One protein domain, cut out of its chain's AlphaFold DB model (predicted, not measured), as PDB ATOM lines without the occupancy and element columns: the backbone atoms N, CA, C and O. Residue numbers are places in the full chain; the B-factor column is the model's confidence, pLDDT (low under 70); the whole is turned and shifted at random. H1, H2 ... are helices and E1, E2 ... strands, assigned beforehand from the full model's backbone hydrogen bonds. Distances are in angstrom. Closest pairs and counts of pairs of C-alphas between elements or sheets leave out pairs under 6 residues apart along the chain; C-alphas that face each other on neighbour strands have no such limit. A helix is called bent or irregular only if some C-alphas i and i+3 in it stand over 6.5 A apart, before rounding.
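What this domain is: This is residues 29 to 102 of the 104 residues of the protein "Metallophosphoesterase" of Geobacillus sp. 44B (UniProt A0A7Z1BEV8). Two short parallel strands, E1 and E2, lie side by side as a narrow ribbon, and the helices H1 and H2 lie toward one side of it and touch each other. Ahead of E1, a long unnamed stretch goes out and folds back, and its residues 35 to 42 stick out as a free loop at one end of the longest axis. The printed part has 74 residues, with two named strands and two named helices in the order E1, H1, E2, H2; the class is mixed, helices and strands, with 33 residues in named elements, under half. The whole is loose, with a radius of gyration of the C-alphas of 14.4 A, and spans 48 by 22 by 17 A.

How they stand to each other: Residues 29 to 45 hold no named element; residues 35 to 42 of this stretch stand free. E1, residues 46 to 50, and E2, residues 75 to 79, are parallel neighbours at 16 degrees between their directions. C-alphas 47 and 76 face each other at 4.7 A. N 47 and O 75 are within hydrogen-bond range at 2.8 A, as are N 79 and O 49 at 2.9 A. With H1, residues 61 to 68, they form a strand-helix-strand unit, two parallel strands with a helix between them in the chain, and its crossover is right-handed. H2, residues 86 to 100, touches H1 with residues 94 to 99 alone; the closest C-alphas, those of Pro 61 and Tyr 95, are 4.9 A apart. H1 and H2 run the same way at a tilt of 37 degrees, only just steep. E1 and H2 are apart. In H1 every O i to N i+4 pair is within hydrogen-bond range; in H2 5 of 11 are, beside 7 of 12 O i to N i+3 pairs.

Where its parts are: The first printed C-alpha, Leu 29, is at (-28.685, -10.396, -22.655). E1 begins with C-alpha 46 at (-28.709, 0.567, -17.021) and is 12.3 A from first to last C-alpha. H1, Pro 61 to Leu 68, is 10.8 A long. E2, Leu 75 to Thr 79, is 12.7 A long. H2, Glu 86 to Gln 100, is 22.2 A long and ends with C-alpha 100 at (-23.665, -6.025, -5.570). It is irregular: C-alphas 87 and 90 are 7.2 A apart, and its line is a rough one.

The domain as a whole: The C-alphas farthest apart, those of Ser 39 and Thr 87, are 48.5 A apart. Without residues 35 to 42, the body spans 39 by 21 by 17 A. The printed part has no cut. The links E1 to H1, H1 to E2 and E2 to H2 are short, with 10, 6 and 6 residues. The mean pLDDT of the printed part is 87.1, and residue 36 and residues 38 to 41 are under 70.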
ATOM      1  N   LEU A  29     -28.876 -11.812 -22.974       82.44
ATOM      2  CA  LEU A  29     -28.685 -10.396 -22.655       82.44
ATOM      3  C   LEU A  29     -29.068  -9.548 -23.864       82.44
ATOM      4  O   LEU A  29     -28.431  -9.625 -24.916       82.44
ATOM      5  N   HIS A  30     -30.091  -8.717 -23.701       85.12
ATOM      6  CA  HIS A  30     -30.514  -7.772 -24.724       85.12
ATOM      7  C   HIS A  30     -29.873  -6.410 -24.466       85.12
ATOM      8  O   HIS A  30     -30.138  -5.769 -23.455       85.12
ATOM      9  N   LYS A  31     -29.028  -5.957 -25.398       86.31
ATOM     10  CA  LYS A  31     -28.444  -4.614 -25.360       86.31
ATOM     11  C   LYS A  31     -29.278  -3.682 -26.223       86.31
ATOM     12  O   LYS A  31     -29.281  -3.806 -27.447       86.31
ATOM     13  N   VAL A  32     -29.968  -2.746 -25.586       86.38
ATOM     14  CA  VAL A  32     -30.739  -1.709 -26.271       86.38
ATOM     15  C   VAL A  32     -29.936  -0.417 -26.229       86.38
ATOM     16  O   VAL A  32     -29.627   0.091 -25.156       86.38
ATOM     17  N   LYS A  33     -29.571   0.109 -27.402       84.00
ATOM     18  CA  LYS A  33     -28.939   1.426 -27.519       84.00
ATOM     19  C   LYS A  33     -30.013   2.457 -27.815       84.00
ATOM     20  O   LYS A  33     -30.635   2.419 -28.877       84.00
ATOM     21  N   VAL A  34     -30.223   3.369 -26.879       82.38
ATOM     22  CA  VAL A  34     -31.074   4.536 -27.091       82.38
ATOM     23  C   VAL A  34     -30.195   5.624 -27.698       82.38
ATOM     24  O   VAL A  34     -29.144   5.948 -27.155       82.38
ATOM     25  N   HIS A  35     -30.584   6.141 -28.863       74.88
ATOM     26  CA  HIS A  35     -29.845   7.220 -29.509       74.88
ATOM     27  C   HIS A  35     -30.158   8.525 -28.777       74.88
ATOM     28  O   HIS A  35     -31.211   9.126 -28.990       74.88
ATOM     29  N   CYS A  36     -29.253   8.942 -27.898       66.88
ATOM     30  CA  CYS A  36     -29.255  10.294 -27.353       66.88
ATOM     31  C   CYS A  36     -28.630  11.251 -28.381       66.88
ATOM     32  O   CYS A  36     -27.843  10.834 -29.234       66.88
ATOM     33  N   ARG A  37     -28.997  12.536 -28.336       73.88
ATOM     34  CA  ARG A  37     -28.365  13.570 -29.175       73.88
ATOM     35  C   ARG A  37     -26.852  13.536 -28.927       73.88
ATOM     36  O   ARG A  37     -26.444  13.486 -27.775       73.88
ATOM     37  N   GLU A  38     -26.046  13.606 -29.986       59.75
ATOM     38  CA  GLU A  38     -24.577  13.404 -30.001       59.75
ATOM     39  C   GLU A  38     -23.753  14.283 -29.031       59.75
ATOM     40  O   GLU A  38     -22.540  14.131 -28.941       59.75
ATOM     41  N   SER A  39     -24.394  15.204 -28.311       58.72
ATOM     42  CA  SER A  39     -23.763  16.184 -27.431       58.72
ATOM     43  C   SER A  39     -23.900  15.870 -25.936       58.72
ATOM     44  O   SER A  39     -23.515  16.723 -25.140       58.72
ATOM     45  N   ASP A  40     -24.451  14.716 -25.542       60.84
ATOM     46  CA  ASP A  40     -24.562  14.358 -24.121       60.84
ATOM     47  C   ASP A  40     -23.311  13.592 -23.647       60.84
ATOM     48  O   ASP A  40     -23.076  12.468 -24.101       60.84
ATOM     49  N   PRO A  41     -22.482  14.183 -22.769       65.12
ATOM     50  CA  PRO A  41     -21.251  13.558 -22.290       65.12
ATOM     51  C   PRO A  41     -21.498  12.393 -21.318       65.12
ATOM     52  O   PRO A  41     -20.614  11.555 -21.150       65.12
ATOM     53  N   ASP A  42     -22.695  12.297 -20.729       73.69
ATOM     54  CA  ASP A  42     -23.004  11.335 -19.669       73.69
ATOM     55  C   ASP A  42     -23.923  10.212 -20.173       73.69
ATOM     56  O   ASP A  42     -25.152  10.260 -20.080       73.69
ATOM     57  N   VAL A  43     -23.314   9.158 -20.723       80.31
ATOM     58  CA  VAL A  43     -24.028   7.929 -21.095       80.31
ATOM     59  C   VAL A  43     -24.187   7.041 -19.862       80.31
ATOM     60  O   VAL A  43     -23.221   6.440 -19.403       80.31
ATOM     61  N   VAL A  44     -25.419   6.909 -19.371       87.56
ATOM     62  CA  VAL A  44     -25.765   5.990 -18.274       87.56
ATOM     63  C   VAL A  44     -26.103   4.608 -18.828       87.56
ATOM     64  O   VAL A  44     -26.963   4.465 -19.704       87.56
ATOM     65  N   ARG A  45     -25.463   3.564 -18.302       89.88
ATOM     66  CA  ARG A  45     -25.699   2.167 -18.688       89.88
ATOM     67  C   ARG A  45     -26.500   1.466 -17.608       89.88
ATOM     68  O   ARG A  45     -26.014   1.199 -16.512       89.88
ATOM     69  N   ILE A  46     -27.747   1.159 -17.945       92.25
ATOM     70  CA  ILE A  46     -28.709   0.567 -17.021       92.25
ATOM     71  C   ILE A  46     -28.816  -0.933 -17.299       92.25
ATOM     72  O   ILE A  46     -29.229  -1.343 -18.386       92.25
ATOM     73  N   LEU A  47     -28.494  -1.757 -16.304       93.69
ATOM     74  CA  LEU A  47     -28.866  -3.165 -16.289       93.69
ATOM     75  C   LEU A  47     -30.310  -3.277 -15.802       93.69
ATOM     76  O   LEU A  47     -30.588  -3.120 -14.614       93.69
ATOM     77  N   HIS A  48     -31.229  -3.571 -16.713       93.56
ATOM     78  CA  HIS A  48     -32.631  -3.792 -16.372       93.56
ATOM     79  C   HIS A  48     -32.914  -5.287 -16.225       93.56
ATOM     80  O   HIS A  48     -32.795  -6.048 -17.184       93.56
ATOM     81  N   LEU A  49     -33.281  -5.703 -15.014       91.00
ATOM     82  CA  LEU A  49     -33.745  -7.053 -14.712       91.00
ATOM     83  C   LEU A  49     -35.235  -6.980 -14.377       91.00
ATOM     84  O   LEU A  49     -35.647  -6.260 -13.462       91.00
ATOM     85  N   SER A  50     -36.042  -7.712 -15.134       89.62
ATOM     86  CA  SER A  50     -37.491  -7.758 -14.967       89.62
ATOM     87  C   SER A  50     -37.960  -9.195 -14.794       89.62
ATOM     88  O   SER A  50     -37.370 -10.097 -15.387       89.62
ATOM     89  N   ASP A  51     -39.004  -9.381 -13.988       87.62
ATOM     90  CA  ASP A  51     -39.759 -10.633 -13.876       87.62
ATOM     91  C   ASP A  51     -38.889 -11.873 -13.586       87.62
ATOM     92  O   ASP A  51     -38.993 -12.918 -14.227       87.62
ATOM     93  N   LEU A  52     -37.956 -11.727 -12.636       86.38
ATOM     94  CA  LEU A  52     -36.885 -12.694 -12.386       86.38
ATOM     95  C   LEU A  52     -37.386 -14.089 -11.996       86.38
ATOM     96  O   LEU A  52     -36.696 -15.058 -12.323       86.38
ATOM     97  N   HIS A  53     -38.514 -14.184 -11.275       87.50
ATOM     98  CA  HIS A  53     -39.137 -15.443 -10.841       87.50
ATOM     99  C   HIS A  53     -38.113 -16.538 -10.484       87.50
ATOM    100  O   HIS A  53     -37.997 -17.576 -11.150       87.50
ATOM    101  N   LEU A  54     -37.307 -16.284  -9.447       85.56
ATOM    102  CA  LEU A  54     -36.086 -17.050  -9.139       85.56
ATOM    103  C   LEU A  54     -36.320 -18.547  -8.897       85.56
ATOM    104  O   LEU A  54     -35.384 -19.344  -8.951       85.56
ATOM    105  N   GLU A  55     -37.551 -18.953  -8.606       84.62
ATOM    106  CA  GLU A  55     -37.958 -20.349  -8.485       84.62
ATOM    107  C   GLU A  55     -37.882 -21.119  -9.796       84.62
ATOM    108  O   GLU A  55     -37.592 -22.316  -9.778       84.62
ATOM    109  N   LYS A  56     -38.171 -20.436 -10.902       82.75
ATOM    110  CA  LYS A  56     -38.200 -20.985 -12.259       82.75
ATOM    111  C   LYS A  56     -36.902 -20.691 -13.009       82.75
ATOM    112  O   LYS A  56     -36.608 -21.336 -14.017       82.75
ATOM    113  N   LEU A  57     -36.107 -19.745 -12.507       83.31
ATOM    114  CA  LEU A  57     -34.822 -19.389 -13.082       83.31
ATOM    115  C   LEU A  57     -33.819 -20.542 -12.910       83.31
ATOM    116  O   LEU A  57     -33.418 -20.893 -11.804       83.31
ATOM    117  N   SER A  58     -33.385 -21.129 -14.026       83.94
ATOM    118  CA  SER A  58     -32.389 -22.215 -14.023       83.94
ATOM    119  C   SER A  58     -30.943 -21.704 -13.916       83.94
ATOM    120  O   SER A  58     -30.001 -22.487 -13.879       83.94
ATOM    121  N   ILE A  59     -30.743 -20.388 -13.874       86.44
ATOM    122  CA  ILE A  59     -29.430 -19.741 -13.891       86.44
ATOM    123  C   ILE A  59     -28.926 -19.546 -12.464       86.44
ATOM    124  O   ILE A  59     -29.672 -19.082 -11.621       86.44
ATOM    125  N   SER A  60     -27.655 -19.835 -12.181       90.88
ATOM    126  CA  SER A  60     -27.091 -19.579 -10.850       90.88
ATOM    127  C   SER A  60     -26.651 -18.115 -10.662       90.88
ATOM    128  O   SER A  60     -26.263 -17.460 -11.635       90.88
ATOM    129  N   PRO A  61     -26.600 -17.607  -9.414       91.38
ATOM    130  CA  PRO A  61     -26.057 -16.275  -9.119       91.38
ATOM    131  C   PRO A  61     -24.636 -16.058  -9.667       91.38
ATOM    132  O   PRO A  61     -24.331 -15.009 -10.229       91.38
ATOM    133  N   ASP A  62     -23.773 -17.074  -9.572       92.19
ATOM    134  CA  ASP A  62     -22.399 -17.005 -10.085       92.19
ATOM    135  C   ASP A  62     -22.338 -16.934 -11.611       92.19
ATOM    136  O   ASP A  62     -21.460 -16.267 -12.165       92.19
ATOM    137  N   TYR A  63     -23.247 -17.625 -12.305       91.12
ATOM    138  CA  TYR A  63     -23.352 -17.508 -13.757       91.12
ATOM    139  C   TYR A  63     -23.737 -16.079 -14.143       91.12
ATOM    140  O   TYR A  63     -23.108 -15.503 -15.030       91.12
ATOM    141  N   LEU A  64     -24.723 -15.496 -13.450       90.06
ATOM    142  CA  LEU A  64     -25.174 -14.128 -13.699       90.06
ATOM    143  C   LEU A  64     -24.028 -13.123 -13.515       90.06
ATOM    144  O   LEU A  64     -23.764 -12.330 -14.416       90.06
ATOM    145  N   TYR A  65     -23.282 -13.224 -12.410       92.75
ATOM    146  CA  TYR A  65     -22.105 -12.387 -12.169       92.75
ATOM    147  C   TYR A  65     -21.047 -12.547 -13.268       92.75
ATOM    148  O   TYR A  65     -20.607 -11.560 -13.851       92.75
ATOM    149  N   LYS A  66     -20.663 -13.784 -13.611       93.19
ATOM    150  CA  LYS A  66     -19.651 -14.038 -14.652       93.19
ATOM    151  C   LYS A  66     -20.044 -13.477 -16.014       93.19
ATOM    152  O   LYS A  66     -19.153 -13.139 -16.786       93.19
ATOM    153  N   LYS A  67     -21.342 -13.412 -16.307       90.69
ATOM    154  CA  LYS A  67     -21.860 -12.884 -17.570       90.69
ATOM    155  C   LYS A  67     -21.876 -11.354 -17.618       90.69
ATOM    156  O   LYS A  67     -21.781 -10.801 -18.704       90.69
ATOM    157  N   LEU A  68     -22.002 -10.693 -16.466       91.75
ATOM    158  CA  LEU A  68     -22.181  -9.241 -16.360       91.75
ATOM    159  C   LEU A  68     -20.940  -8.485 -15.869       91.75
ATOM    160  O   LEU A  68     -20.863  -7.285 -16.078       91.75
ATOM    161  N   LYS A  69     -19.970  -9.153 -15.236       92.62
ATOM    162  CA  LYS A  69     -18.799  -8.519 -14.594       92.62
ATOM    163  C   LYS A  69     -17.943  -7.629 -15.506       92.62
ATOM    164  O   LYS A  69     -17.239  -6.766 -15.001       92.62
ATOM    165  N   ASP A  70     -17.962  -7.882 -16.814       91.62
ATOM    166  CA  ASP A  70     -17.166  -7.147 -17.804       91.62
ATOM    167  C   ASP A  70     -18.011  -6.055 -18.495       91.62
ATOM    168  O   ASP A  70     -17.499  -5.291 -19.313       91.62
ATOM    169  N   GLU A  71     -19.310  -5.976 -18.181       89.56
ATOM    170  CA  GLU A  71     -20.191  -4.909 -18.641       89.56
ATOM    171  C   GLU A  71     -20.092  -3.726 -17.677       89.56
ATOM    172  O   GLU A  71     -20.275  -3.890 -16.469       89.56
ATOM    173  N   PRO A  72     -19.836  -2.517 -18.185       88.19
ATOM    174  CA  PRO A  72     -19.770  -1.347 -17.337       88.19
ATOM    175  C   PRO A  72     -21.205  -0.872 -17.074       88.19
ATOM    176  O   PRO A  72     -21.880  -0.353 -17.961       88.19
ATOM    177  N   ILE A  73     -21.702  -1.166 -15.880       92.12
ATOM    178  CA  ILE A  73     -23.074  -0.900 -15.449       92.12
ATOM    179  C   ILE A  73     -23.008   0.232 -14.434       92.12
ATOM    180  O   ILE A  73     -22.227   0.131 -13.502       92.12
ATOM    181  N   ASP A  74     -23.826   1.265 -14.617       91.56
ATOM    182  CA  ASP A  74     -23.878   2.436 -13.725       91.56
ATOM    183  C   ASP A  74     -25.164   2.434 -12.867       91.56
ATOM    184  O   ASP A  74     -25.333   3.203 -11.925       91.56
ATOM    185  N   LEU A  75     -26.143   1.596 -13.233       92.75
ATOM    186  CA  LEU A  75     -27.397   1.436 -12.500       92.75
ATOM    187  C   LEU A  75     -27.977   0.044 -12.737       92.75
ATOM    188  O   LEU A  75     -28.079  -0.412 -13.875       92.75
ATOM    189  N   ILE A  76     -28.447  -0.603 -11.673       94.19
ATOM    190  CA  ILE A  76     -29.227  -1.839 -11.767       94.19
ATOM    191  C   ILE A  76     -30.685  -1.517 -11.439       94.19
ATOM    192  O   ILE A  76     -31.016  -1.177 -10.305       94.19
ATOM    193  N   ALA A  77     -31.564  -1.648 -12.427       93.31
ATOM    194  CA  ALA A  77     -33.004  -1.513 -12.261       93.31
ATOM    195  C   ALA A  77     -33.631  -2.903 -12.087       93.31
ATOM    196  O   ALA A  77     -33.705  -3.679 -13.040       93.31
ATOM    197  N   LEU A  78     -34.087  -3.217 -10.873       91.75
ATOM    198  CA  LEU A  78     -34.844  -4.434 -10.567       91.75
ATOM    199  C   LEU A  78     -36.343  -4.110 -10.601       91.75
ATOM    200  O   LEU A  78     -36.794  -3.238  -9.860       91.75
ATOM    201  N   THR A  79     -37.118  -4.783 -11.451       90.75
ATOM    202  CA  THR A  79     -38.558  -4.505 -11.643       90.75
ATOM    203  C   THR A  79     -39.384  -5.782 -11.828       90.75
ATOM    204  O   THR A  79     -38.823  -6.847 -12.079       90.75
ATOM    205  N   GLY A  80     -40.713  -5.663 -11.784       86.88
ATOM    206  CA  GLY A  80     -41.629  -6.796 -11.958       86.88
ATOM    207  C   GLY A  80     -41.630  -7.729 -10.747       86.88
ATOM    208  O   GLY A  80     -41.322  -7.295  -9.634       86.88
ATOM    209  N   ASP A  81     -41.950  -9.002 -10.976       87.75
ATOM    210  CA  ASP A  81     -42.072  -9.990  -9.908       87.75
ATOM    211  C   ASP A  81     -40.752 -10.749  -9.708       87.75
ATOM    212  O   ASP A  81     -40.185 -11.373 -10.609       87.75
ATOM    213  N   PHE A  82     -40.208 -10.670  -8.494       87.31
ATOM    214  CA  PHE A  82     -38.926 -11.305  -8.165       87.31
ATOM    215  C   PHE A  82     -39.087 -12.758  -7.716       87.31
ATOM    216  O   PHE A  82     -38.207 -13.587  -7.957       87.31
ATOM    217  N   LEU A  83     -40.187 -13.046  -7.026       89.88
ATOM    218  CA  LEU A  83     -40.458 -14.306  -6.344       89.88
ATOM    219  C   LEU A  83     -41.914 -14.696  -6.594       89.88
ATOM    220  O   LEU A  83     -42.806 -13.873  -6.408       89.88
ATOM    221  N   ASP A  84     -42.152 -15.961  -6.935       87.75
ATOM    222  CA  ASP A  84     -43.500 -16.543  -6.974       87.75
ATOM    223  C   ASP A  84     -44.077 -16.737  -5.557       87.75
ATOM    224  O   ASP A  84     -45.295 -16.776  -5.370       87.75
ATOM    225  N   ARG A  85     -43.215 -16.997  -4.560       89.31
ATOM    226  CA  ARG A  85     -43.627 -17.429  -3.212       89.31
ATOM    227  C   ARG A  85     -42.750 -16.832  -2.116       89.31
ATOM    228  O   ARG A  85     -41.535 -16.738  -2.255       89.31
ATOM    229  N   GLU A  86     -43.346 -16.566  -0.955       88.88
ATOM    230  CA  GLU A  86     -42.634 -16.063   0.234       88.88
ATOM    231  C   GLU A  86     -41.505 -17.000   0.699       88.88
ATOM    232  O   GLU A  86     -40.428 -16.558   1.094       88.88
ATOM    233  N   THR A  87     -41.699 -18.317   0.596       89.00
ATOM    234  CA  THR A  87     -40.687 -19.311   0.996       89.00
ATOM    235  C   THR A  87     -39.412 -19.259   0.154       89.00
ATOM    236  O   THR A  87     -38.394 -19.831   0.546       89.00
ATOM    237  N   SER A  88     -39.441 -18.565  -0.983       88.69
ATOM    238  CA  SER A  88     -38.303 -18.392  -1.880       88.69
ATOM    239  C   SER A  88     -37.459 -17.161  -1.569       88.69
ATOM    240  O   SER A  88     -36.405 -17.003  -2.181       88.69
ATOM    241  N   ILE A  89     -37.847 -16.327  -0.597       89.75
ATOM    242  CA  ILE A  89     -37.052 -15.175  -0.138       89.75
ATOM    243  C   ILE A  89     -35.574 -15.536   0.122       89.75
ATOM    244  O   ILE A  89     -34.702 -14.799  -0.349       89.75
ATOM    245  N   PRO A  90     -35.229 -16.680   0.757       91.38
ATOM    246  CA  PRO A  90     -33.829 -17.064   0.962       91.38
ATOM    247  C   PRO A  90     -33.034 -17.251  -0.338       91.38
ATOM    248  O   PRO A  90     -31.813 -17.105  -0.333       91.38
ATOM    249  N   LYS A  91     -33.703 -17.549  -1.463       88.38
ATOM    250  CA  LYS A  91     -33.052 -17.666  -2.774       88.38
ATOM    251  C   LYS A  91     -32.633 -16.314  -3.330       88.38
ATOM    252  O   LYS A  91     -31.701 -16.288  -4.122       88.38
ATOM    253  N   PHE A  92     -33.274 -15.213  -2.933       90.69
ATOM    254  CA  PHE A  92     -32.993 -13.889  -3.489       90.69
ATOM    255  C   PHE A  92     -31.667 -13.301  -3.003       90.69
ATOM    256  O   PHE A  92     -30.928 -12.715  -3.794       90.69
ATOM    257  N   GLY A  93     -31.325 -13.518  -1.729       92.06
ATOM    258  CA  GLY A  93     -30.094 -13.010  -1.112       92.06
ATOM    259  C   GLY A  93     -28.829 -13.282  -1.941       92.06
ATOM    260  O   GLY A  93     -28.127 -12.331  -2.281       92.06
ATOM    261  N   PRO A  94     -28.561 -14.537  -2.356       93.44
ATOM    262  CA  PRO A  94     -27.428 -14.866  -3.221       93.44
ATOM    263  C   PRO A  94     -27.372 -14.086  -4.544       93.44
ATOM    264  O   PRO A  94     -26.281 -13.707  -4.973       93.44
ATOM    265  N   TYR A  95     -28.515 -13.818  -5.187       92.38
ATOM    266  CA  TYR A  95     -28.550 -13.009  -6.413       92.38
ATOM    267  C   TYR A  95     -28.225 -11.549  -6.124       92.38
ATOM    268  O   TYR A  95     -27.424 -10.960  -6.844       92.38
ATOM    269  N   LEU A  96     -28.775 -10.983  -5.048       92.50
ATOM    270  CA  LEU A  96     -28.438  -9.623  -4.625       92.50
ATOM    271  C   LEU A  96     -26.944  -9.491  -4.315       92.50
ATOM    272  O   LEU A  96     -26.311  -8.544  -4.771       92.50
ATOM    273  N   THR A  97     -26.352 -10.468  -3.625       94.56
ATOM    274  CA  THR A  97     -24.905 -10.495  -3.366       94.56
ATOM    275  C   THR A  97     -24.096 -10.566  -4.663       94.56
ATOM    276  O   THR A  97     -23.062  -9.913  -4.777       94.56
ATOM    277  N   ALA A  98     -24.540 -11.343  -5.654       93.00
ATOM    278  CA  ALA A  98     -23.879 -11.418  -6.956       93.00
ATOM    279  C   ALA A  98     -23.969 -10.095  -7.736       93.00
ATOM    280  O   ALA A  98     -22.978  -9.679  -8.332       93.00
ATOM    281  N   LEU A  99     -25.120  -9.420  -7.696       92.75
ATOM    282  CA  LEU A  99     -25.330  -8.123  -8.343       92.75
ATOM    283  C   LEU A  99     -24.550  -6.998  -7.653       92.75
ATOM    284  O   LEU A  99     -23.956  -6.172  -8.334       92.75
ATOM    285  N   GLN A 100     -24.469  -6.997  -6.320       92.50
ATOM    286  CA  GLN A 100     -23.665  -6.025  -5.570       92.50
ATOM    287  C   GLN A 100     -22.174  -6.094  -5.925       92.50
ATOM    288  O   GLN A 100     -21.514  -5.064  -5.968       92.50
ATOM    289  N   LYS A 101     -21.641  -7.282  -6.246       93.81
ATOM    290  CA  LYS A 101     -20.242  -7.441  -6.694       93.81
ATOM    291  C   LYS A 101     -19.936  -6.747  -8.023       93.81
ATOM    292  O   LYS A 101     -18.761  -6.632  -8.363       93.81
ATOM    293  N   LEU A 102     -20.955  -6.348  -8.787       90.94
ATOM    294  CA  LEU A 102     -20.771  -5.597 -10.029       90.94
ATOM    295  C   LEU A 102     -20.372  -4.136  -9.764       90.94
ATOM    296  O   LEU A 102     -19.889  -3.504 -10.691       90.94
TER     297      LEU A 102